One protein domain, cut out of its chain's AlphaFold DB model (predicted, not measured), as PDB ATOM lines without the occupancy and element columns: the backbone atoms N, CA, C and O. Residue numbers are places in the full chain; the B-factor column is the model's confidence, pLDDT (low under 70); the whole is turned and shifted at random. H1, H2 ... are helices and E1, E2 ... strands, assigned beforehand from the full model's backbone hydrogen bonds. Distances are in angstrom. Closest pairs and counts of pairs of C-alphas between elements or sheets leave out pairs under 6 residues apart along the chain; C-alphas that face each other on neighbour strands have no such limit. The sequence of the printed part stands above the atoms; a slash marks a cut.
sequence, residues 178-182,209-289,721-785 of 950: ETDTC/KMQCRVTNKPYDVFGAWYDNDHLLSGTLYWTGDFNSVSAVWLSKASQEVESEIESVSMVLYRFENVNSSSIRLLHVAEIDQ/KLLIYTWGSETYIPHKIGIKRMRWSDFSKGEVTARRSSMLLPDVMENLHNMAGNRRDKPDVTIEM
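What this domain is: This is residues 178 to 182, 209 to 289 and 721 to 785 of the 950 residues of the protein "F-box domain-containing protein" of Biomphalaria glabrata (UniProt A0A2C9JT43). Two strongly twisted sheets of four strands stand next to each other with few contacts between them: one of E2, E3, E4 and E8, which is also curled, and one of E5, E6, E7 and E9. Strand E1 comes in to the first sheet with its last residues; H1 and E8 take the printed part from the second sheet to the first, and after H2 a link leads back to E9 at the second sheet's edge. The 151 printed residues hold nine named strands and two named helices, in the order E1 to E7, H1, E8, H2, E9. The class is mostly strand, and both sheets, E2 - E3 - E4 - E8 and E5 - E6 - E7 - E9, are antiparallel. The whole is compact, with a radius of gyration of the C-alphas of 15.4 A and spans of 46 by 45 by 27 A.

How they stand to each other: E1, residues 209 to 216, pairs with no named strand; its closest C-alphas to E2, residues 230 to 240, are Asn 216 and Gly 234, 5.3 A apart. E2, E3 at residues 243 to 252 and E4 at residues 262 to 273 form a meander, each strand the antiparallel neighbour of the one before; N 235 and O 247 are 2.9 A apart, and N 246 and O 271 2.8 A. E4 bends by 68 degrees at residue 268. E5, residues 280 to 287, has E6, residues 721 to 727, as antiparallel neighbour, with N 283 and O 724 at 2.9 A. E6 and E7, residues 736 to 742, are a hairpin, with N 723 and O 740 at 2.8 A. The closest C-alphas of E2 and E5 are Leu 232 and Leu 282, 7.8 A apart. H1, residues 744 to 747, only grazes the first sheet. E8, residues 751 to 756, is antiparallel to E4, with N 265 and O 753 at 3.1 A. H2, residues 762 to 770, only grazes the same sheet. E9, residues 781 to 784, is antiparallel to E7, with N 737 and O 783 at 2.9 A. In H2 every O i to N i+4 pair is within hydrogen-bond range; H1 is too short for one, and its one O i to N i+3 pair is within range.

Where its parts are: E1 begins at C-alpha 209, (32.909, 23.970, 72.294), and is 20.5 A long. E2 measures 31.8 A, E3 29.6 A, E4 27.7 A and E5 21.8 A. E9 ends at C-alpha 784, (41.435, 37.032, 34.077).

The domain as a whole: The C-alphas farthest apart, Glu 258 and Met 785, are 45.8 A apart. Residues 183 to 208 and 290 to 720 are not printed; the C-alpha gaps are 9.6 A and 10.4 A. The link E1 to E2 is long. pLDDT is under 70 at residues 256 to 263, 289 and 748 to 774.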
ATOM      1  N   GLU A 178      26.502  33.022  59.149       94.06
ATOM      2  CA  GLU A 178      25.469  34.062  58.950       94.06
ATOM      3  C   GLU A 178      24.639  34.383  60.214       94.06
ATOM      4  O   GLU A 178      24.197  35.512  60.408       94.06
ATOM      5  N   THR A 179      24.427  33.395  61.089       95.88
ATOM      6  CA  THR A 179      23.667  33.535  62.348       95.88
ATOM      7  C   THR A 179      24.519  33.858  63.581       95.88
ATOM      8  O   THR A 179      23.982  33.912  64.688       95.88
ATOM      9  N   ASP A 180      25.837  34.017  63.424       96.81
ATOM     10  CA  ASP A 180      26.830  34.203  64.494       96.81
ATOM     11  C   ASP A 180      26.750  33.155  65.623       96.81
ATOM     12  O   ASP A 180      27.105  33.400  66.781       96.81
ATOM     13  N   THR A 181      26.285  31.951  65.282       96.06
ATOM     14  CA  THR A 181      26.174  30.801  66.191       96.06
ATOM     15  C   THR A 181      27.459  29.979  66.236       96.06
ATOM     16  O   THR A 181      27.782  29.396  67.274       96.06
ATOM     17  N   CYS A 182      28.222  29.966  65.141       96.75
ATOM     18  CA  CYS A 182      29.465  29.219  64.995       96.75
ATOM     19  C   CYS A 182      30.584  30.082  64.400       96.75
ATOM     20  O   CYS A 182      30.357  30.925  63.535       96.75
ATOM     21  N   LYS A 209      32.619  25.383  72.554       90.88
ATOM     22  CA  LYS A 209      32.909  23.970  72.294       90.88
ATOM     23  C   LYS A 209      33.099  23.694  70.799       90.88
ATOM     24  O   LYS A 209      32.250  24.041  69.972       90.88
ATOM     25  N   MET A 210      34.182  22.993  70.466       91.00
ATOM     26  CA  MET A 210      34.463  22.491  69.116       91.00
ATOM     27  C   MET A 210      33.368  21.521  68.634       91.00
ATOM     28  O   MET A 210      32.929  20.654  69.388       91.00
ATOM     29  N   GLN A 211      32.931  21.674  67.383       90.38
ATOM     30  CA  GLN A 211      31.805  20.950  66.773       90.38
ATOM     31  C   GLN A 211      32.231  19.994  65.655       90.38
ATOM     32  O   GLN A 211      31.610  18.946  65.472       90.38
ATOM     33  N   CYS A 212      33.274  20.351  64.901       88.06
ATOM     34  CA  CYS A 212      33.897  19.482  63.912       88.06
ATOM     35  C   CYS A 212      35.338  19.906  63.615       88.06
ATOM     36  O   CYS A 212      35.716  21.062  63.835       88.06
ATOM     37  N   ARG A 213      36.105  18.995  63.006       89.12
ATOM     38  CA  ARG A 213      37.340  19.316  62.277       89.12
ATOM     39  C   ARG A 213      37.347  18.668  60.897       89.12
ATOM     40  O   ARG A 213      36.841  17.557  60.739       89.12
ATOM     41  N   VAL A 214      37.914  19.363  59.913       87.69
ATOM     42  CA  VAL A 214      37.943  18.958  58.499       87.69
ATOM     43  C   VAL A 214      39.316  19.273  57.900       87.69
ATOM     44  O   VAL A 214      39.813  20.391  58.012       87.69
ATOM     45  N   THR A 215      39.938  18.304  57.225       86.50
ATOM     46  CA  THR A 215      41.209  18.521  56.510       86.50
ATOM     47  C   THR A 215      41.038  19.519  55.360       86.50
ATOM     48  O   THR A 215      40.116  19.372  54.555       86.50
ATOM     49  N   ASN A 216      41.974  20.460  55.222       89.19
ATOM     50  CA  ASN A 216      42.002  21.442  54.138       89.19
ATOM     51  C   ASN A 216      43.380  21.424  53.459       89.19
ATOM     52  O   ASN A 216      44.398  21.607  54.127       89.19
ATOM     53  N   LYS A 217      43.455  21.127  52.157       88.69
ATOM     54  CA  LYS A 217      44.741  20.976  51.457       88.69
ATOM     55  C   LYS A 217      44.691  21.523  50.019       88.69
ATOM     56  O   LYS A 217      43.942  20.963  49.221       88.69
ATOM     57  N   PRO A 218      45.554  22.474  49.634       88.06
ATOM     58  CA  PRO A 218      46.514  23.180  50.485       88.06
ATOM     59  C   PRO A 218      45.830  24.078  51.548       88.06
ATOM     60  O   PRO A 218      44.606  24.202  51.570       88.06
ATOM     61  N   TYR A 219      46.586  24.597  52.522       87.88
ATOM     62  CA  TYR A 219      46.017  25.347  53.660       87.88
ATOM     63  C   TYR A 219      45.397  26.699  53.249       87.88
ATOM     64  O   TYR A 219      44.412  27.135  53.840       87.88
ATOM     65  N   ASP A 220      45.951  27.326  52.215       88.94
ATOM     66  CA  ASP A 220      45.589  28.593  51.552       88.94
ATOM     67  C   ASP A 220      44.282  28.538  50.727       88.94
ATOM     68  O   ASP A 220      43.829  29.536  50.166       88.94
ATOM     69  N   VAL A 221      43.604  27.388  50.711       91.62
ATOM     70  CA  VAL A 221      42.183  27.297  50.337       91.62
ATOM     71  C   VAL A 221      41.296  28.051  51.345       91.62
ATOM     72  O   VAL A 221      40.220  28.521  50.978       91.62
ATOM     73  N   PHE A 222      41.741  28.136  52.609       91.56
ATOM     74  CA  PHE A 222      41.033  28.624  53.807       91.56
ATOM     75  C   PHE A 222      39.764  27.852  54.199       91.56
ATOM     76  O   PHE A 222      39.665  27.415  55.346       91.56
ATOM     77  N   GLY A 223      38.853  27.628  53.253       93.38
ATOM     78  CA  GLY A 223      37.495  27.146  53.500       93.38
ATOM     79  C   GLY A 223      36.520  28.288  53.797       93.38
ATOM     80  O   GLY A 223      36.928  29.367  54.217       93.38
ATOM     81  N   ALA A 224      35.233  28.041  53.563       96.44
ATOM     82  CA  ALA A 224      34.168  29.038  53.682       96.44
ATOM     83  C   ALA A 224      32.853  28.394  54.132       96.44
ATOM     84  O   ALA A 224      32.627  27.206  53.886       96.44
ATOM     85  N   TRP A 225      31.958  29.164  54.743       96.81
ATOM     86  CA  TRP A 225      30.588  28.709  55.001       96.81
ATOM     87  C   TRP A 225      29.787  28.556  53.697       96.81
ATOM     88  O   TRP A 225      29.882  29.387  52.798       96.81
ATOM     89  N   TYR A 226      28.984  27.493  53.596       94.50
ATOM     90  CA  TYR A 226      27.971  27.337  52.542       94.50
ATOM     91  C   TYR A 226      26.584  27.756  53.048       94.50
ATOM     92  O   TYR A 226      25.830  28.435  52.349       94.50
ATOM     93  N   ASP A 227      26.259  27.359  54.275       91.94
ATOM     94  CA  ASP A 227      25.117  27.807  55.070       91.94
ATOM     95  C   ASP A 227      25.503  27.723  56.563       91.94
ATOM     96  O   ASP A 227      26.676  27.548  56.888       91.94
ATOM     97  N   ASN A 228      24.551  27.860  57.487       92.56
ATOM     98  CA  ASN A 228      24.844  27.842  58.925       92.56
ATOM     99  C   ASN A 228      25.257  26.465  59.482       92.56
ATOM    100  O   ASN A 228      25.871  26.417  60.549       92.56
ATOM    101  N   ASP A 229      24.946  25.375  58.771       91.06
ATOM    102  CA  ASP A 229      25.171  23.980  59.171       91.06
ATOM    103  C   ASP A 229      26.271  23.278  58.350       91.06
ATOM    104  O   ASP A 229      26.709  22.186  58.729       91.06
ATOM    105  N   HIS A 230      26.740  23.870  57.244       92.56
ATOM    106  CA  HIS A 230      27.706  23.258  56.326       92.56
ATOM    107  C   HIS A 230      28.811  24.216  55.864       92.56
ATOM    108  O   HIS A 230      28.575  25.384  55.550       92.56
ATOM    109  N   LEU A 231      30.022  23.672  55.726       94.94
ATOM    110  CA  LEU A 231      31.221  24.377  55.268       94.94
ATOM    111  C   LEU A 231      31.848  23.710  54.038       94.94
ATOM    112  O   LEU A 231      31.707  22.500  53.825       94.94
ATOM    113  N   LEU A 232      32.577  24.503  53.258       95.50
ATOM    114  CA  LEU A 232      33.389  24.077  52.125       95.50
ATOM    115  C   LEU A 232      34.869  23.963  52.510       95.50
ATOM    116  O   LEU A 232      35.409  24.836  53.190       95.50
ATOM    117  N   SER A 233      35.544  22.920  52.023       94.50
ATOM    118  CA  SER A 233      37.000  22.749  52.136       94.50
ATOM    119  C   SER A 233      37.619  22.175  50.856       94.50
ATOM    120  O   SER A 233      36.937  21.553  50.038       94.50
ATOM    121  N   GLY A 234      38.920  22.390  50.657       91.94
ATOM    122  CA  GLY A 234      39.649  21.930  49.470       91.94
ATOM    123  C   GLY A 234      40.490  20.685  49.721       91.94
ATOM    124  O   GLY A 234      40.953  20.415  50.832       91.94
ATOM    125  N   THR A 235      40.717  19.890  48.677       89.81
ATOM    126  CA  THR A 235      41.753  18.848  48.676       89.81
ATOM    127  C   THR A 235      42.372  18.685  47.294       89.81
ATOM    128  O   THR A 235      41.695  18.278  46.352       89.81
ATOM    129  N   LEU A 236      43.668  18.977  47.209       88.50
ATOM    130  CA  LEU A 236      44.498  18.821  46.020       88.50
ATOM    131  C   LEU A 236      45.075  17.402  45.905       88.50
ATOM    132  O   LEU A 236      45.712  16.897  46.837       88.50
ATOM    133  N   TYR A 237      44.891  16.801  44.732       86.62
ATOM    134  CA  TYR A 237      45.460  15.520  44.303       86.62
ATOM    135  C   TYR A 237      46.398  15.760  43.112       86.62
ATOM    136  O   TYR A 237      46.108  16.625  42.292       86.62
ATOM    137  N   TRP A 238      47.500  15.017  42.994       82.88
ATOM    138  CA  TRP A 238      48.485  15.186  41.914       82.88
ATOM    139  C   TRP A 238      48.335  14.053  40.900       82.88
ATOM    140  O   TRP A 238      48.547  12.892  41.237       82.88
ATOM    141  N   THR A 239      47.931  14.376  39.671       81.50
ATOM    142  CA  THR A 239      47.561  13.381  38.647       81.50
ATOM    143  C   THR A 239      48.698  13.025  37.692       81.50
ATOM    144  O   THR A 239      48.604  12.014  36.999       81.50
ATOM    145  N   GLY A 240      49.769  13.818  37.660       77.44
ATOM    146  CA  GLY A 240      50.967  13.582  36.858       77.44
ATOM    147  C   GLY A 240      51.913  14.779  36.919       77.44
ATOM    148  O   GLY A 240      51.719  15.680  37.737       77.44
ATOM    149  N   ASP A 241      52.911  14.804  36.036       77.31
ATOM    150  CA  ASP A 241      53.867  15.911  35.940       77.31
ATOM    151  C   ASP A 241      53.126  17.245  35.739       77.31
ATOM    152  O   ASP A 241      52.361  17.405  34.786       77.31
ATOM    153  N   PHE A 242      53.320  18.176  36.679       80.50
ATOM    154  CA  PHE A 242      52.714  19.517  36.728       80.50
ATOM    155  C   PHE A 242      51.168  19.578  36.715       80.50
ATOM    156  O   PHE A 242      50.609  20.673  36.686       80.50
ATOM    157  N   ASN A 243      50.461  18.446  36.790       87.25
ATOM    158  CA  ASN A 243      48.998  18.379  36.700       87.25
ATOM    159  C   ASN A 243      48.357  17.893  38.005       87.25
ATOM    160  O   ASN A 243      48.853  16.987  38.684       87.25
ATOM    161  N   SER A 244      47.223  18.497  38.358       89.69
ATOM    162  CA  SER A 244      46.565  18.284  39.645       89.69
ATOM    163  C   SER A 244      45.037  18.400  39.547       89.69
ATOM    164  O   SER A 244      44.475  18.858  38.554       89.69
ATOM    165  N   VAL A 245      44.329  17.962  40.591       91.00
ATOM    166  CA  VAL A 245      42.867  18.062  40.703       91.00
ATOM    167  C   VAL A 245      42.501  18.656  42.055       91.00
ATOM    168  O   VAL A 245      42.812  18.082  43.100       91.00
ATOM    169  N   SER A 246      41.805  19.789  42.028       92.75
ATOM    170  CA  SER A 246      41.231  20.459  43.194       92.75
ATOM    171  C   SER A 246      39.813  19.937  43.442       92.75
ATOM    172  O   SER A 246      38.874  20.279  42.720       92.75
ATOM    173  N   ALA A 247      39.633  19.096  44.462       91.50
ATOM    174  CA  ALA A 247      38.309  18.674  44.914       91.50
ATOM    175  C   ALA A 247      37.754  19.659  45.953       91.50
ATOM    176  O   ALA A 247      38.418  19.930  46.955       91.50
ATOM    177  N   VAL A 248      36.528  20.142  45.737       93.44
ATOM    178  CA  VAL A 248      35.777  20.954  46.705       93.44
ATOM    179  C   VAL A 248      34.789  20.052  47.439       93.44
ATOM    180  O   VAL A 248      33.947  19.389  46.825       93.44
ATOM    181  N   TRP A 249      34.919  20.022  48.760       92.25
ATOM    182  CA  TRP A 249      34.166  19.174  49.675       92.25
ATOM    183  C   TRP A 249      33.151  20.000  50.452       92.25
ATOM    184  O   TRP A 249      33.527  20.999  51.054       92.25
ATOM    185  N   LEU A 250      31.903  19.543  50.512       91.44
ATOM    186  CA  LEU A 250      30.914  20.036  51.471       91.44
ATOM    187  C   LEU A 250      30.937  19.124  52.703       91.44
ATOM    188  O   LEU A 250      30.875  17.903  52.562       91.44
ATOM    189  N   SER A 251      31.031  19.698  53.899       90.44
ATOM    190  CA  SER A 251      31.064  18.965  55.172       90.44
ATOM    191  C   SER A 251      30.091  19.577  56.171       90.44
ATOM    192  O   SER A 251      29.940  20.797  56.210       90.44
ATOM    193  N   LYS A 252      29.453  18.749  57.006       88.69
ATOM    194  CA  LYS A 252      28.598  19.254  58.091       88.69
ATOM    195  C   LYS A 252      29.451  19.866  59.209       88.69
ATOM    196  O   LYS A 252      30.431  19.260  59.641       88.69
ATOM    197  N   ALA A 253      29.046  21.034  59.696       87.44
ATOM    198  CA  ALA A 253      29.730  21.813  60.727       87.44
ATOM    199  C   ALA A 253      29.541  21.266  62.157       87.44
ATOM    200  O   ALA A 253      30.220  21.705  63.081       87.44
ATOM    201  N   SER A 254      28.636  20.299  62.347       83.81
ATOM    202  CA  SER A 254      28.388  19.607  63.618       83.81
ATOM    203  C   SER A 254      28.454  18.084  63.460       83.81
ATOM    204  O   SER A 254      27.711  17.499  62.663       83.81
ATOM    205  N   GLN A 255      29.334  17.448  64.240       71.44
ATOM    206  CA  GLN A 255      29.524  15.993  64.331       71.44
ATOM    207  C   GLN A 255      28.764  15.398  65.533       71.44
ATOM    208  O   GLN A 255      28.428  16.101  66.486       71.44
ATOM    209  N   GLU A 256      28.488  14.091  65.499       60.16
ATOM    210  CA  GLU A 256      27.968  13.376  66.672       60.16
ATOM    211  C   GLU A 256      29.080  13.116  67.705       60.16
ATOM    212  O   GLU A 256      30.260  13.017  67.366       60.16
ATOM    213  N   VAL A 257      28.688  13.014  68.979       53.56
ATOM    214  CA  VAL A 257      29.555  13.187  70.168       53.56
ATOM    215  C   VAL A 257      30.731  12.197  70.260       53.56
ATOM    216  O   VAL A 257      31.687  12.453  70.983       53.56
ATOM    217  N   GLU A 258      30.694  11.089  69.520       48.66
ATOM    218  CA  GLU A 258      31.719  10.035  69.550       48.66
ATOM    219  C   GLU A 258      32.737  10.126  68.387       48.66
ATOM    220  O   GLU A 258      33.612   9.268  68.276       48.66
ATOM    221  N   SER A 259      32.655  11.149  67.518       53.84
ATOM    222  CA  SER A 259      33.376  11.195  66.231       53.84
ATOM    223  C   SER A 259      34.113  12.517  65.927       53.84
ATOM    224  O   SER A 259      34.045  13.025  64.810       53.84
ATOM    225  N   GLU A 260      34.918  13.034  66.866       53.66
ATOM    226  CA  GLU A 260      35.771  14.241  66.691       53.66
ATOM    227  C   GLU A 260      36.826  14.161  65.555       53.66
ATOM    228  O   GLU A 260      37.598  15.101  65.334       53.66
ATOM    229  N   ILE A 261      36.944  13.002  64.898       57.53
ATOM    230  CA  ILE A 261      38.002  12.670  63.932       57.53
ATOM    231  C   ILE A 261      37.425  12.294  62.559       57.53
ATOM    232  O   ILE A 261      38.158  12.386  61.576       57.53
ATOM    233  N   GLU A 262      36.148  11.899  62.449       61.81
ATOM    234  CA  GLU A 262      35.518  11.579  61.156       61.81
ATOM    235  C   GLU A 262      34.499  12.652  60.764       61.81
ATOM    236  O   GLU A 262      33.440  12.776  61.381       61.81
ATOM    237  N   SER A 263      34.796  13.416  59.710       66.94
ATOM    238  CA  SER A 263      33.818  14.309  59.093       66.94
ATOM    239  C   SER A 263      32.965  13.546  58.081       66.94
ATOM    240  O   SER A 263      33.482  12.832  57.222       66.94
ATOM    241  N   VAL A 264      31.642  13.713  58.166       71.06
ATOM    242  CA  VAL A 264      30.730  13.306  57.092       71.06
ATOM    243  C   VAL A 264      30.807  14.385  56.018       71.06
ATOM    244  O   VAL A 264      30.374  15.522  56.232       71.06
ATOM    245  N   SER A 265      31.410  14.029  54.887       78.56
ATOM    246  CA  SER A 265      31.750  14.956  53.811       78.56
ATOM    247  C   SER A 265      31.311  14.390  52.463       78.56
ATOM    248  O   SER A 265      31.292  13.179  52.258       78.56
ATOM    249  N   MET A 266      30.989  15.263  51.512       83.62
ATOM    250  CA  MET A 266      30.699  14.881  50.130       83.62
ATOM    251  C   MET A 266      31.556  15.677  49.151       83.62
ATOM    252  O   MET A 266      31.761  16.878  49.335       83.62
ATOM    253  N   VAL A 267      32.035  15.027  48.089       86.31
ATOM    254  CA  VAL A 267      32.695  15.741  46.986       86.31
ATOM    255  C   VAL A 267      31.621  16.433  46.150       86.31
ATOM    256  O   VAL A 267      30.805  15.763  45.519       86.31
ATOM    257  N   LEU A 268      31.619  17.766  46.135       88.56
ATOM    258  CA  LEU A 268      30.642  18.552  45.380       88.56
ATOM    259  C   LEU A 268      31.127  18.807  43.943       88.56
ATOM    260  O   LEU A 268      30.377  18.574  42.989       88.56
ATOM    261  N   TYR A 269      32.397  19.208  43.799       91.25
ATOM    262  CA  TYR A 269      33.056  19.490  42.517       91.25
ATOM    263  C   TYR A 269      34.495  18.953  42.475       91.25
ATOM    264  O   TYR A 269      35.176  18.904  43.502       91.25
ATOM    265  N   ARG A 270      34.978  18.589  41.281       91.12
ATOM    266  CA  ARG A 270      36.384  18.232  41.009       91.12
ATOM    267  C   ARG A 270      36.911  19.042  39.822       91.12
ATOM    268  O   ARG A 270      36.632  18.691  38.677       91.12
ATOM    269  N   PHE A 271      37.672  20.098  40.088       92.69
ATOM    270  CA  PHE A 271      38.290  20.938  39.060       92.69
ATOM    271  C   PHE A 271      39.690  20.423  38.712       92.69
ATOM    272  O   PHE A 271      40.426  19.973  39.586       92.69
ATOM    273  N   GLU A 272      40.054  20.475  37.436       91.56
ATOM    274  CA  GLU A 272      41.372  20.080  36.928       91.56
ATOM    275  C   GLU A 272      42.265  21.318  36.807       91.56
ATOM    276  O   GLU A 272      41.840  22.312  36.219       91.56
ATOM    277  N   ASN A 273      43.473  21.270  37.372       91.12
ATOM    278  CA  ASN A 273      44.451  22.355  37.310       91.12
ATOM    279  C   ASN A 273      45.739  21.870  36.622       91.12
ATOM    280  O   ASN A 273      46.120  20.702  36.717       91.12
ATOM    281  N   VAL A 274      46.408  22.798  35.943       90.31
ATOM    282  CA  VAL A 274      47.634  22.573  35.162       90.31
ATOM    283  C   VAL A 274      48.778  23.428  35.713       90.31
ATOM    284  O   VAL A 274      48.553  24.290  36.565       90.31
ATOM    285  N   ASN A 275      49.998  23.224  35.209       89.81
ATOM    286  CA  ASN A 275      51.162  24.077  35.482       89.81
ATOM    287  C   ASN A 275      51.472  24.261  36.984       89.81
ATOM    288  O   ASN A 275      51.812  25.350  37.434       89.81
ATOM    289  N   SER A 276      51.336  23.192  37.775       87.75
ATOM    290  CA  SER A 276      51.464  23.170  39.245       87.75
ATOM    291  C   SER A 276      50.455  24.033  40.018       87.75
ATOM    292  O   SER A 276      50.572  24.150  41.239       87.75
ATOM    293  N   SER A 277      49.445  24.610  39.360       90.00
ATOM    294  CA  SER A 277      48.449  25.437  40.041       90.00
ATOM    295  C   SER A 277      47.466  24.614  40.889       90.00
ATOM    296  O   SER A 277      47.409  23.381  40.843       90.00
ATOM    297  N   SER A 278      46.682  25.320  41.701       91.19
ATOM    298  CA  SER A 278      45.655  24.773  42.585       91.19
ATOM    299  C   SER A 278      44.592  25.830  42.883       91.19
ATOM    300  O   SER A 278      44.820  27.022  42.673       91.19
ATOM    301  N   ILE A 279      43.429  25.396  43.372       93.38
ATOM    302  CA  ILE A 279      42.397  26.317  43.854       93.38
ATOM    303  C   ILE A 279      42.796  26.902  45.215       93.38
ATOM    304  O   ILE A 279      43.192  26.158  46.112       93.38
ATOM    305  N   ARG A 280      42.630  28.219  45.368       92.56
ATOM    306  CA  ARG A 280      42.842  29.019  46.588       92.56
ATOM    307  C   ARG A 280      41.631  29.934  46.838       92.56
ATOM    308  O   ARG A 280      40.787  30.075  45.955       92.56
ATOM    309  N   LEU A 281      41.555  30.548  48.028       92.69
ATOM    310  CA  LEU A 281      40.559  31.582  48.386       92.69
ATOM    311  C   LEU A 281      39.105  31.215  47.999       92.69
ATOM    312  O   LEU A 281      38.530  31.809  47.086       92.69
ATOM    313  N   LEU A 282      38.499  30.231  48.677       95.50
ATOM    314  CA  LEU A 282      37.076  29.921  48.463       95.50
ATOM    315  C   LEU A 282      36.176  31.002  49.075       95.50
ATOM    316  O   LEU A 282      36.303  31.309  50.255       95.50
ATOM    317  N   HIS A 283      35.200  31.482  48.307       95.62
ATOM    318  CA  HIS A 283      34.081  32.293  48.789       95.62
ATOM    319  C   HIS A 283      32.749  31.721  48.287       95.62
ATOM    320  O   HIS A 283      32.679  31.084  47.233       95.62
ATOM    321  N   VAL A 284      31.674  31.984  49.031       96.50
ATOM    322  CA  VAL A 284      30.295  31.732  48.596       96.50
ATOM    323  C   VAL A 284      29.560  33.065  48.582       96.50
ATOM    324  O   VAL A 284      29.391  33.678  49.631       96.50
ATOM    325  N   ALA A 285      29.136  33.509  47.402       96.06
ATOM    326  CA  ALA A 285      28.213  34.632  47.249       96.06
ATOM    327  C   ALA A 285      26.783  34.105  47.075       96.06
ATOM    328  O   ALA A 285      26.580  32.983  46.606       96.06
ATOM    329  N   GLU A 286      25.783  34.911  47.420       93.25
ATOM    330  CA  GLU A 286      24.369  34.552  47.295       93.25
ATOM    331  C   GLU A 286      23.600  35.689  46.610       93.25
ATOM    332  O   GLU A 286      23.589  36.805  47.117       93.25
ATOM    333  N   ILE A 287      22.970  35.406  45.463       90.38
ATOM    334  CA  ILE A 287      22.386  36.418  44.568       90.38
ATOM    335  C   ILE A 287      20.863  36.260  44.462       90.38
ATOM    336  O   ILE A 287      20.341  35.170  44.201       90.38
ATOM    337  N   ASP A 288      20.144  37.375  44.604       81.62
ATOM    338  CA  ASP A 288      18.709  37.471  44.330       81.62
ATOM    339  C   ASP A 288      18.429  37.470  42.815       81.62
ATOM    340  O   ASP A 288      18.802  38.389  42.092       81.62
ATOM    341  N   GLN A 289      17.691  36.469  42.323       61.41
ATOM    342  CA  GLN A 289      17.338  36.329  40.896       61.41
ATOM    343  C   GLN A 289      16.286  37.352  40.392       61.41
ATOM    344  O   GLN A 289      15.757  37.210  39.291       61.41
ATOM    345  N   LYS A 721      23.363  30.543  44.787       93.31
ATOM    346  CA  LYS A 721      24.698  30.563  45.388       93.31
ATOM    347  C   LYS A 721      25.774  30.401  44.318       93.31
ATOM    348  O   LYS A 721      25.718  29.478  43.500       93.31
ATOM    349  N   LEU A 722      26.761  31.290  44.332       96.44
ATOM    350  CA  LEU A 722      27.969  31.197  43.518       96.44
ATOM    351  C   LEU A 722      29.129  30.739  44.396       96.44
ATOM    352  O   LEU A 722      29.482  31.414  45.359       96.44
ATOM    353  N   LEU A 723      29.765  29.635  44.017       97.12
ATOM    354  CA  LEU A 723      31.098  29.290  44.489       97.12
ATOM    355  C   LEU A 723      32.108  30.106  43.677       97.12
ATOM    356  O   LEU A 723      32.207  29.937  42.460       97.12
ATOM    357  N   ILE A 724      32.841  30.981  44.355       97.94
ATOM    358  CA  ILE A 724      33.900  31.825  43.800       97.94
ATOM    359  C   ILE A 724      35.234  31.292  44.325       97.94
ATOM    360  O   ILE A 724      35.334  30.910  45.492       97.94
ATOM    361  N   TYR A 725      36.250  31.227  43.469       97.25
ATOM    362  CA  TYR A 725      37.580  30.763  43.851       97.25
ATOM    363  C   TYR A 725      38.680  31.353  42.964       97.25
ATOM    364  O   TYR A 725      38.416  31.749  41.828       97.25
ATOM    365  N   THR A 726      39.927  31.373  43.443       96.00
ATOM    366  CA  THR A 726      41.094  31.745  42.624       96.00
ATOM    367  C   THR A 726      41.877  30.512  42.175       96.00
ATOM    368  O   THR A 726      41.908  29.491  42.863       96.00
ATOM    369  N   TRP A 727      42.491  30.585  40.993       93.81
ATOM    370  CA  TRP A 727      43.378  29.557  40.432       93.81
ATOM    371  C   TRP A 727      44.277  30.150  39.336       93.81
ATOM    372  O   TRP A 727      44.090  31.292  38.915       93.81
ATOM    373  N   GLY A 728      45.258  29.387  38.863       90.62
ATOM    374  CA  GLY A 728      46.059  29.713  37.684       90.62
ATOM    375  C   GLY A 728      45.863  28.700  36.555       90.62
ATOM    376  O   GLY A 728      45.534  27.538  36.797       90.62
ATOM    377  N   SER A 729      46.083  29.136  35.311       90.38
ATOM    378  CA  SER A 729      46.215  28.228  34.162       90.38
ATOM    379  C   SER A 729      47.497  28.434  33.354       90.38
ATOM    380  O   SER A 729      47.990  27.480  32.767       90.38
ATOM    381  N   GLU A 730      48.030  29.654  33.280       89.62
ATOM    382  CA  GLU A 730      49.217  29.974  32.461       89.62
ATOM    383  C   GLU A 730      50.532  29.865  33.250       89.62
ATOM    384  O   GLU A 730      51.571  29.553  32.685       89.62
ATOM    385  N   THR A 731      50.454  30.020  34.569       90.56
ATOM    386  CA  THR A 731      51.506  29.793  35.574       90.56
ATOM    387  C   THR A 731      50.859  29.188  36.831       90.56
ATOM    388  O   THR A 731      49.627  29.149  36.938       90.56
ATOM    389  N   TYR A 732      51.657  28.728  37.794       89.38
ATOM    390  CA  TYR A 732      51.166  28.157  39.053       89.38
ATOM    391  C   TYR A 732      50.392  29.175  39.925       89.38
ATOM    392  O   TYR A 732      49.477  28.789  40.659       89.38
ATOM    393  N   ILE A 733      50.735  30.467  39.829       90.88
ATOM    394  CA  ILE A 733      50.179  31.591  40.609       90.88
ATOM    395  C   ILE A 733      48.673  31.777  40.349       90.88
ATOM    396  O   ILE A 733      48.255  31.670  39.198       90.88
ATOM    397  N   PRO A 734      47.841  32.124  41.352       92.31
ATOM    398  CA  PRO A 734      46.445  32.486  41.126       92.31
ATOM    399  C   PRO A 734      46.321  33.844  40.413       92.31
ATOM    400  O   PRO A 734      46.534  34.892  41.019       92.31
ATOM    401  N   HIS A 735      45.951  33.808  39.131       93.94
ATOM    402  CA  HIS A 735      45.688  34.980  38.274       93.94
ATOM    403  C   HIS A 735      44.267  35.002  37.693       93.94
ATOM    404  O   HIS A 735      43.797  36.035  37.225       93.94
ATOM    405  N   LYS A 736      43.540  33.881  37.770       96.00
ATOM    406  CA  LYS A 736      42.156  33.760  37.303       96.00
ATOM    407  C   LYS A 736      41.198  33.571  38.471       96.00
ATOM    408  O   LYS A 736      41.511  32.889  39.449       96.00
ATOM    409  N   ILE A 737      39.998  34.118  38.328       97.81
ATOM    410  CA  ILE A 737      38.855  33.854  39.205       97.81
ATOM    411  C   ILE A 737      37.943  32.866  38.483       97.81
ATOM    412  O   ILE A 737      37.481  33.139  37.375       97.81
ATOM    413  N   GLY A 738      37.700  31.711  39.096       97.38
ATOM    414  CA  GLY A 738      36.695  30.750  38.661       97.38
ATOM    415  C   GLY A 738      35.389  30.959  39.423       97.38
ATOM    416  O   GLY A 738      35.388  31.121  40.643       97.38
ATOM    417  N   ILE A 739      34.267  30.948  38.706       97.50
ATOM    418  CA  ILE A 739      32.926  31.099  39.281       97.50
ATOM    419  C   ILE A 739      32.069  29.904  38.864       97.50
ATOM    420  O   ILE A 739      31.997  29.549  37.683       97.50
ATOM    421  N   LYS A 740      31.399  29.275  39.833       95.50
ATOM    422  CA  LYS A 740      30.532  28.110  39.638       95.50
ATOM    423  C   LYS A 740      29.160  28.328  40.276       95.50
ATOM    424  O   LYS A 740      29.058  28.582  41.472       95.50
ATOM    425  N   ARG A 741      28.093  28.185  39.487       93.81
ATOM    426  CA  ARG A 741      26.700  28.294  39.947       93.81
ATOM    427  C   ARG A 741      26.303  27.011  40.676       93.81
ATOM    428  O   ARG A 741      26.242  25.949  40.055       93.81
ATOM    429  N   MET A 742      26.043  27.101  41.979       90.75
ATOM    430  CA  MET A 742      25.759  25.951  42.841       90.75
ATOM    431  C   MET A 742      24.304  25.506  42.676       90.75
ATOM    432  O   MET A 742      23.378  26.197  43.098       90.75
ATOM    433  N   ARG A 743      24.077  24.347  42.047       84.75
ATOM    434  CA  ARG A 743      22.723  23.866  41.716       84.75
ATOM    435  C   ARG A 743      22.329  22.693  42.601       84.75
ATOM    436  O   ARG A 743      23.133  21.801  42.842       84.75
ATOM    437  N   TRP A 744      21.051  22.610  42.981       74.38
ATOM    438  CA  TRP A 744      20.503  21.468  43.739       74.38
ATOM    439  C   TRP A 744      20.830  20.101  43.100       74.38
ATOM    440  O   TRP A 744      21.107  19.123  43.790       74.38
ATOM    441  N   SER A 745      20.880  20.042  41.765       71.00
ATOM    442  CA  SER A 745      21.237  18.836  41.011       71.00
ATOM    443  C   SER A 745      22.723  18.451  41.060       71.00
ATOM    444  O   SER A 745      23.083  17.404  40.524       71.00
ATOM    445  N   ASP A 746      23.598  19.247  41.681       75.75
ATOM    446  CA  ASP A 746      24.994  18.879  41.955       75.75
ATOM    447  C   ASP A 746      25.125  18.055  43.241       75.75
ATOM    448  O   ASP A 746      25.915  17.112  43.284       75.75
ATOM    449  N   PHE A 747      24.279  18.314  44.241       75.69
ATOM    450  CA  PHE A 747      24.252  17.564  45.501       75.69
ATOM    451  C   PHE A 747      23.851  16.100  45.264       75.69
ATOM    452  O   PHE A 747      24.469  15.186  45.804       75.69
ATOM    453  N   SER A 748      22.912  15.850  44.345       65.00
ATOM    454  CA  SER A 748      22.546  14.494  43.896       65.00
ATOM    455  C   SER A 748      23.637  13.754  43.102       65.00
ATOM    456  O   SER A 748      23.450  12.586  42.772       65.00
ATOM    457  N   LYS A 749      24.758  14.413  42.768       63.31
ATOM    458  CA  LYS A 749      25.944  13.816  42.119       63.31
ATOM    459  C   LYS A 749      27.115  13.634  43.097       63.31
ATOM    460  O   LYS A 749      28.212  13.291  42.654       63.31
ATOM    461  N   GLY A 750      26.925  13.957  44.377       60.06
ATOM    462  CA  GLY A 750      27.983  13.947  45.380       60.06
ATOM    463  C   GLY A 750      28.268  12.553  45.927       60.06
ATOM    464  O   GLY A 750      27.366  11.857  46.390       60.06
ATOM    465  N   GLU A 751      29.538  12.161  45.917       63.31
ATOM    466  CA  GLU A 751      30.011  10.949  46.587       63.31
ATOM    467  C   GLU A 751      30.195  11.265  48.080       63.31
ATOM    468  O   GLU A 751      31.089  12.031  48.442       63.31
ATOM    469  N   VAL A 752      29.324  10.716  48.937       64.38
ATOM    470  CA  VAL A 752      29.392  10.877  50.401       64.38
ATOM    471  C   VAL A 752      30.399   9.883  50.981       64.38
ATOM    472  O   VAL A 752      30.281   8.678  50.750       64.38
ATOM    473  N   THR A 753      31.356  10.363  51.773       59.75
ATOM    474  CA  THR A 753      32.345   9.532  52.472       59.75
ATOM    475  C   THR A 753      32.577  10.009  53.909       59.75
ATOM    476  O   THR A 753      32.445  11.190  54.234       59.75
ATOM    477  N   ALA A 754      32.934   9.073  54.792       55.69
ATOM    478  CA  ALA A 754      33.464   9.395  56.115       55.69
ATOM    479  C   ALA A 754      34.968   9.678  55.990       55.69
ATOM    480  O   ALA A 754      35.734   8.827  55.529       55.69
ATOM    481  N   ARG A 755      35.395  10.884  56.366       56.75
ATOM    482  CA  ARG A 755      36.766  11.367  56.182       56.75
ATOM    483  C   ARG A 755      37.470  11.511  57.528       56.75
ATOM    484  O   ARG A 755      37.174  12.420  58.296       56.75
ATOM    485  N   ARG A 756      38.442  10.632  57.795       49.66
ATOM    486  CA  ARG A 756      39.308  10.699  58.985       49.66
ATOM    487  C   ARG A 756      40.370  11.790  58.855       49.66
ATOM    488  O   ARG A 756      41.272  11.656  58.029       49.66
ATOM    489  N   SER A 757      40.350  12.788  59.739       48.16
ATOM    490  CA  SER A 757      41.380  13.842  59.807       48.16
ATOM    491  C   SER A 757      42.785  13.319  60.152       48.16
ATOM    492  O   SER A 757      43.772  14.009  59.926       48.16
ATOM    493  N   SER A 758      42.906  12.092  60.674       42.09
ATOM    494  CA  SER A 758      44.173  11.498  61.130       42.09
ATOM    495  C   SER A 758      44.970  10.716  60.069       42.09
ATOM    496  O   SER A 758      46.050  10.207  60.376       42.09
ATOM    497  N   MET A 759      44.477  10.574  58.833       43.38
ATOM    498  CA  MET A 759      45.061   9.646  57.849       43.38
ATOM    499  C   MET A 759      46.075  10.287  56.887       43.38
ATOM    500  O   MET A 759      45.779  10.576  55.732       43.38
ATOM    501  N   LEU A 760      47.327  10.385  57.347       42.47
ATOM    502  CA  LEU A 760      48.525  10.632  56.521       42.47
ATOM    503  C   LEU A 760      49.115   9.339  55.900       42.47
ATOM    504  O   LEU A 760      50.316   9.257  55.649       42.47
ATOM    505  N   LEU A 761      48.295   8.304  55.679       35.44
ATOM    506  CA  LEU A 761      48.736   7.014  55.131       35.44
ATOM    507  C   LEU A 761      48.772   7.039  53.586       35.44
ATOM    508  O   LEU A 761      47.740   7.352  52.982       35.44
ATOM    509  N   PRO A 762      49.899   6.672  52.934       39.19
ATOM    510  CA  PRO A 762      50.012   6.633  51.470       39.19
ATOM    511  C   PRO A 762      48.930   5.783  50.795       39.19
ATOM    512  O   PRO A 762      48.331   6.212  49.813       39.19
ATOM    513  N   ASP A 763      48.599   4.636  51.382       33.56
ATOM    514  CA  ASP A 763      47.603   3.680  50.890       33.56
ATOM    515  C   ASP A 763      46.213   4.326  50.703       33.56
ATOM    516  O   ASP A 763      45.441   3.936  49.827       33.56
ATOM    517  N   VAL A 764      45.881   5.352  51.500       43.78
ATOM    518  CA  VAL A 764      44.618   6.099  51.383       43.78
ATOM    519  C   VAL A 764      44.694   7.144  50.266       43.78
ATOM    520  O   VAL A 764      43.696   7.366  49.586       43.78
ATOM    521  N   MET A 765      45.866   7.740  50.012       42.53
ATOM    522  CA  MET A 765      46.082   8.588  48.830       42.53
ATOM    523  C   MET A 765      45.935   7.767  47.546       42.53
ATOM    524  O   MET A 765      45.253   8.209  46.629       42.53
ATOM    525  N   GLU A 766      46.513   6.568  47.478       41.44
ATOM    526  CA  GLU A 766      46.430   5.693  46.300       41.44
ATOM    527  C   GLU A 766      44.983   5.227  46.040       41.44
ATOM    528  O   GLU A 766      44.469   5.340  44.924       41.44
ATOM    529  N   ASN A 767      44.255   4.833  47.092       41.12
ATOM    530  CA  ASN A 767      42.824   4.533  46.986       41.12
ATOM    531  C   ASN A 767      41.968   5.770  46.645       41.12
ATOM    532  O   ASN A 767      40.971   5.630  45.940       41.12
ATOM    533  N   LEU A 768      42.349   6.981  47.065       46.34
ATOM    534  CA  LEU A 768      41.661   8.221  46.675       46.34
ATOM    535  C   LEU A 768      41.970   8.681  45.245       46.34
ATOM    536  O   LEU A 768      41.108   9.325  44.657       46.34
ATOM    537  N   HIS A 769      43.117   8.324  44.658       48.66
ATOM    538  CA  HIS A 769      43.348   8.499  43.217       48.66
ATOM    539  C   HIS A 769      42.477   7.524  42.412       48.66
ATOM    540  O   HIS A 769      41.835   7.930  41.447       48.66
ATOM    541  N   ASN A 770      42.339   6.274  42.865       44.12
ATOM    542  CA  ASN A 770      41.410   5.312  42.256       44.12
ATOM    543  C   ASN A 770      39.923   5.685  42.469       44.12
ATOM    544  O   ASN A 770      39.087   5.384  41.620       44.12
ATOM    545  N   MET A 771      39.592   6.400  43.551       42.97
ATOM    546  CA  MET A 771      38.283   7.037  43.782       42.97
ATOM    547  C   MET A 771      38.208   8.494  43.276       42.97
ATOM    548  O   MET A 771      37.246   9.203  43.578       42.97
ATOM    549  N   ALA A 772      39.172   8.979  42.483       46.69
ATOM    550  CA  ALA A 772      39.109  10.297  41.841       46.69
ATOM    551  C   ALA A 772      38.311  10.228  40.530       46.69
ATOM    552  O   ALA A 772      38.809  10.607  39.463       46.69
ATOM    553  N   GLY A 773      37.074   9.721  40.634       52.50
ATOM    554  CA  GLY A 773      36.222   9.311  39.519       52.50
ATOM    555  C   GLY A 773      36.161  10.317  38.369       52.50
ATOM    556  O   GLY A 773      36.288  11.524  38.572       52.50
ATOM    557  N   ASN A 774      35.942   9.808  37.153       58.56
ATOM    558  CA  ASN A 774      36.134  10.508  35.868       58.56
ATOM    559  C   ASN A 774      35.318  11.803  35.661       58.56
ATOM    560  O   ASN A 774      35.438  12.441  34.618       58.56
ATOM    561  N   ARG A 775      34.487  12.216  36.626       70.88
ATOM    562  CA  ARG A 775      33.879  13.546  36.644       70.88
ATOM    563  C   ARG A 775      34.979  14.602  36.816       70.88
ATOM    564  O   ARG A 775      35.734  14.592  37.792       70.88
ATOM    565  N   ARG A 776      35.038  15.527  35.861       84.00
ATOM    566  CA  ARG A 776      35.726  16.815  35.973       84.00
ATOM    567  C   ARG A 776      34.693  17.904  35.750       84.00
ATOM    568  O   ARG A 776      33.973  17.887  34.752       84.00
ATOM    569  N   ASP A 777      34.590  18.807  36.707       90.69
ATOM    570  CA  ASP A 777      33.735  19.979  36.634       90.69
ATOM    571  C   ASP A 777      34.542  21.153  36.070       90.69
ATOM    572  O   ASP A 777      35.750  21.258  36.275       90.69
ATOM    573  N   LYS A 778      33.863  22.042  35.345       90.88
ATOM    574  CA  LYS A 778      34.433  23.294  34.835       90.88
ATOM    575  C   LYS A 778      33.735  24.483  35.499       90.88
ATOM    576  O   LYS A 778      32.540  24.347  35.804       90.88
ATOM    577  N   PRO A 779      34.422  25.621  35.710       94.25
ATOM    578  CA  PRO A 779      33.751  26.872  36.052       94.25
ATOM    579  C   PRO A 779      32.697  27.220  34.990       94.25
ATOM    580  O   PRO A 779      32.810  26.810  33.834       94.25
ATOM    581  N   ASP A 780      31.655  27.943  35.397       95.12
ATOM    582  CA  ASP A 780      30.639  28.475  34.479       95.12
ATOM    583  C   ASP A 780      31.067  29.835  33.900       95.12
ATOM    584  O   ASP A 780      30.688  30.163  32.779       95.12
ATOM    585  N   VAL A 781      31.878  30.596  34.644       96.44
ATOM    586  CA  VAL A 781      32.544  31.834  34.204       96.44
ATOM    587  C   VAL A 781      33.984  31.828  34.723       96.44
ATOM    588  O   VAL A 781      34.235  31.378  35.841       96.44
ATOM    589  N   THR A 782      34.920  32.340  33.923       96.56
ATOM    590  CA  THR A 782      36.317  32.559  34.324       96.56
ATOM    591  C   THR A 782      36.714  33.985  33.969       96.56
ATOM    592  O   THR A 782      36.502  34.403  32.832       96.56
ATOM    593  N   ILE A 783      37.297  34.707  34.923       96.81
ATOM    594  CA  ILE A 783      37.774  36.086  34.760       96.81
ATOM    595  C   ILE A 783      39.296  36.087  34.913       96.81
ATOM    596  O   ILE A 783      39.830  35.405  35.787       96.81
ATOM    597  N   GLU A 784      39.987  36.816  34.043       95.12
ATOM    598  CA  GLU A 784      41.435  37.032  34.077       95.12
ATOM    599  C   GLU A 784      41.742  38.359  34.783       95.12
ATOM    600  O   GLU A 784      41.077  39.359  34.517       95.12
ATOM    601  N   MET A 785      42.736  38.362  35.674       94.56
ATOM    602  CA  MET A 785      43.149  39.540  36.447       94.56
ATOM    603  C   MET A 785      44.502  40.117  36.007       94.56
ATOM    604  O   MET A 785      44.869  41.193  36.476       94.56
TER     605      MET A 785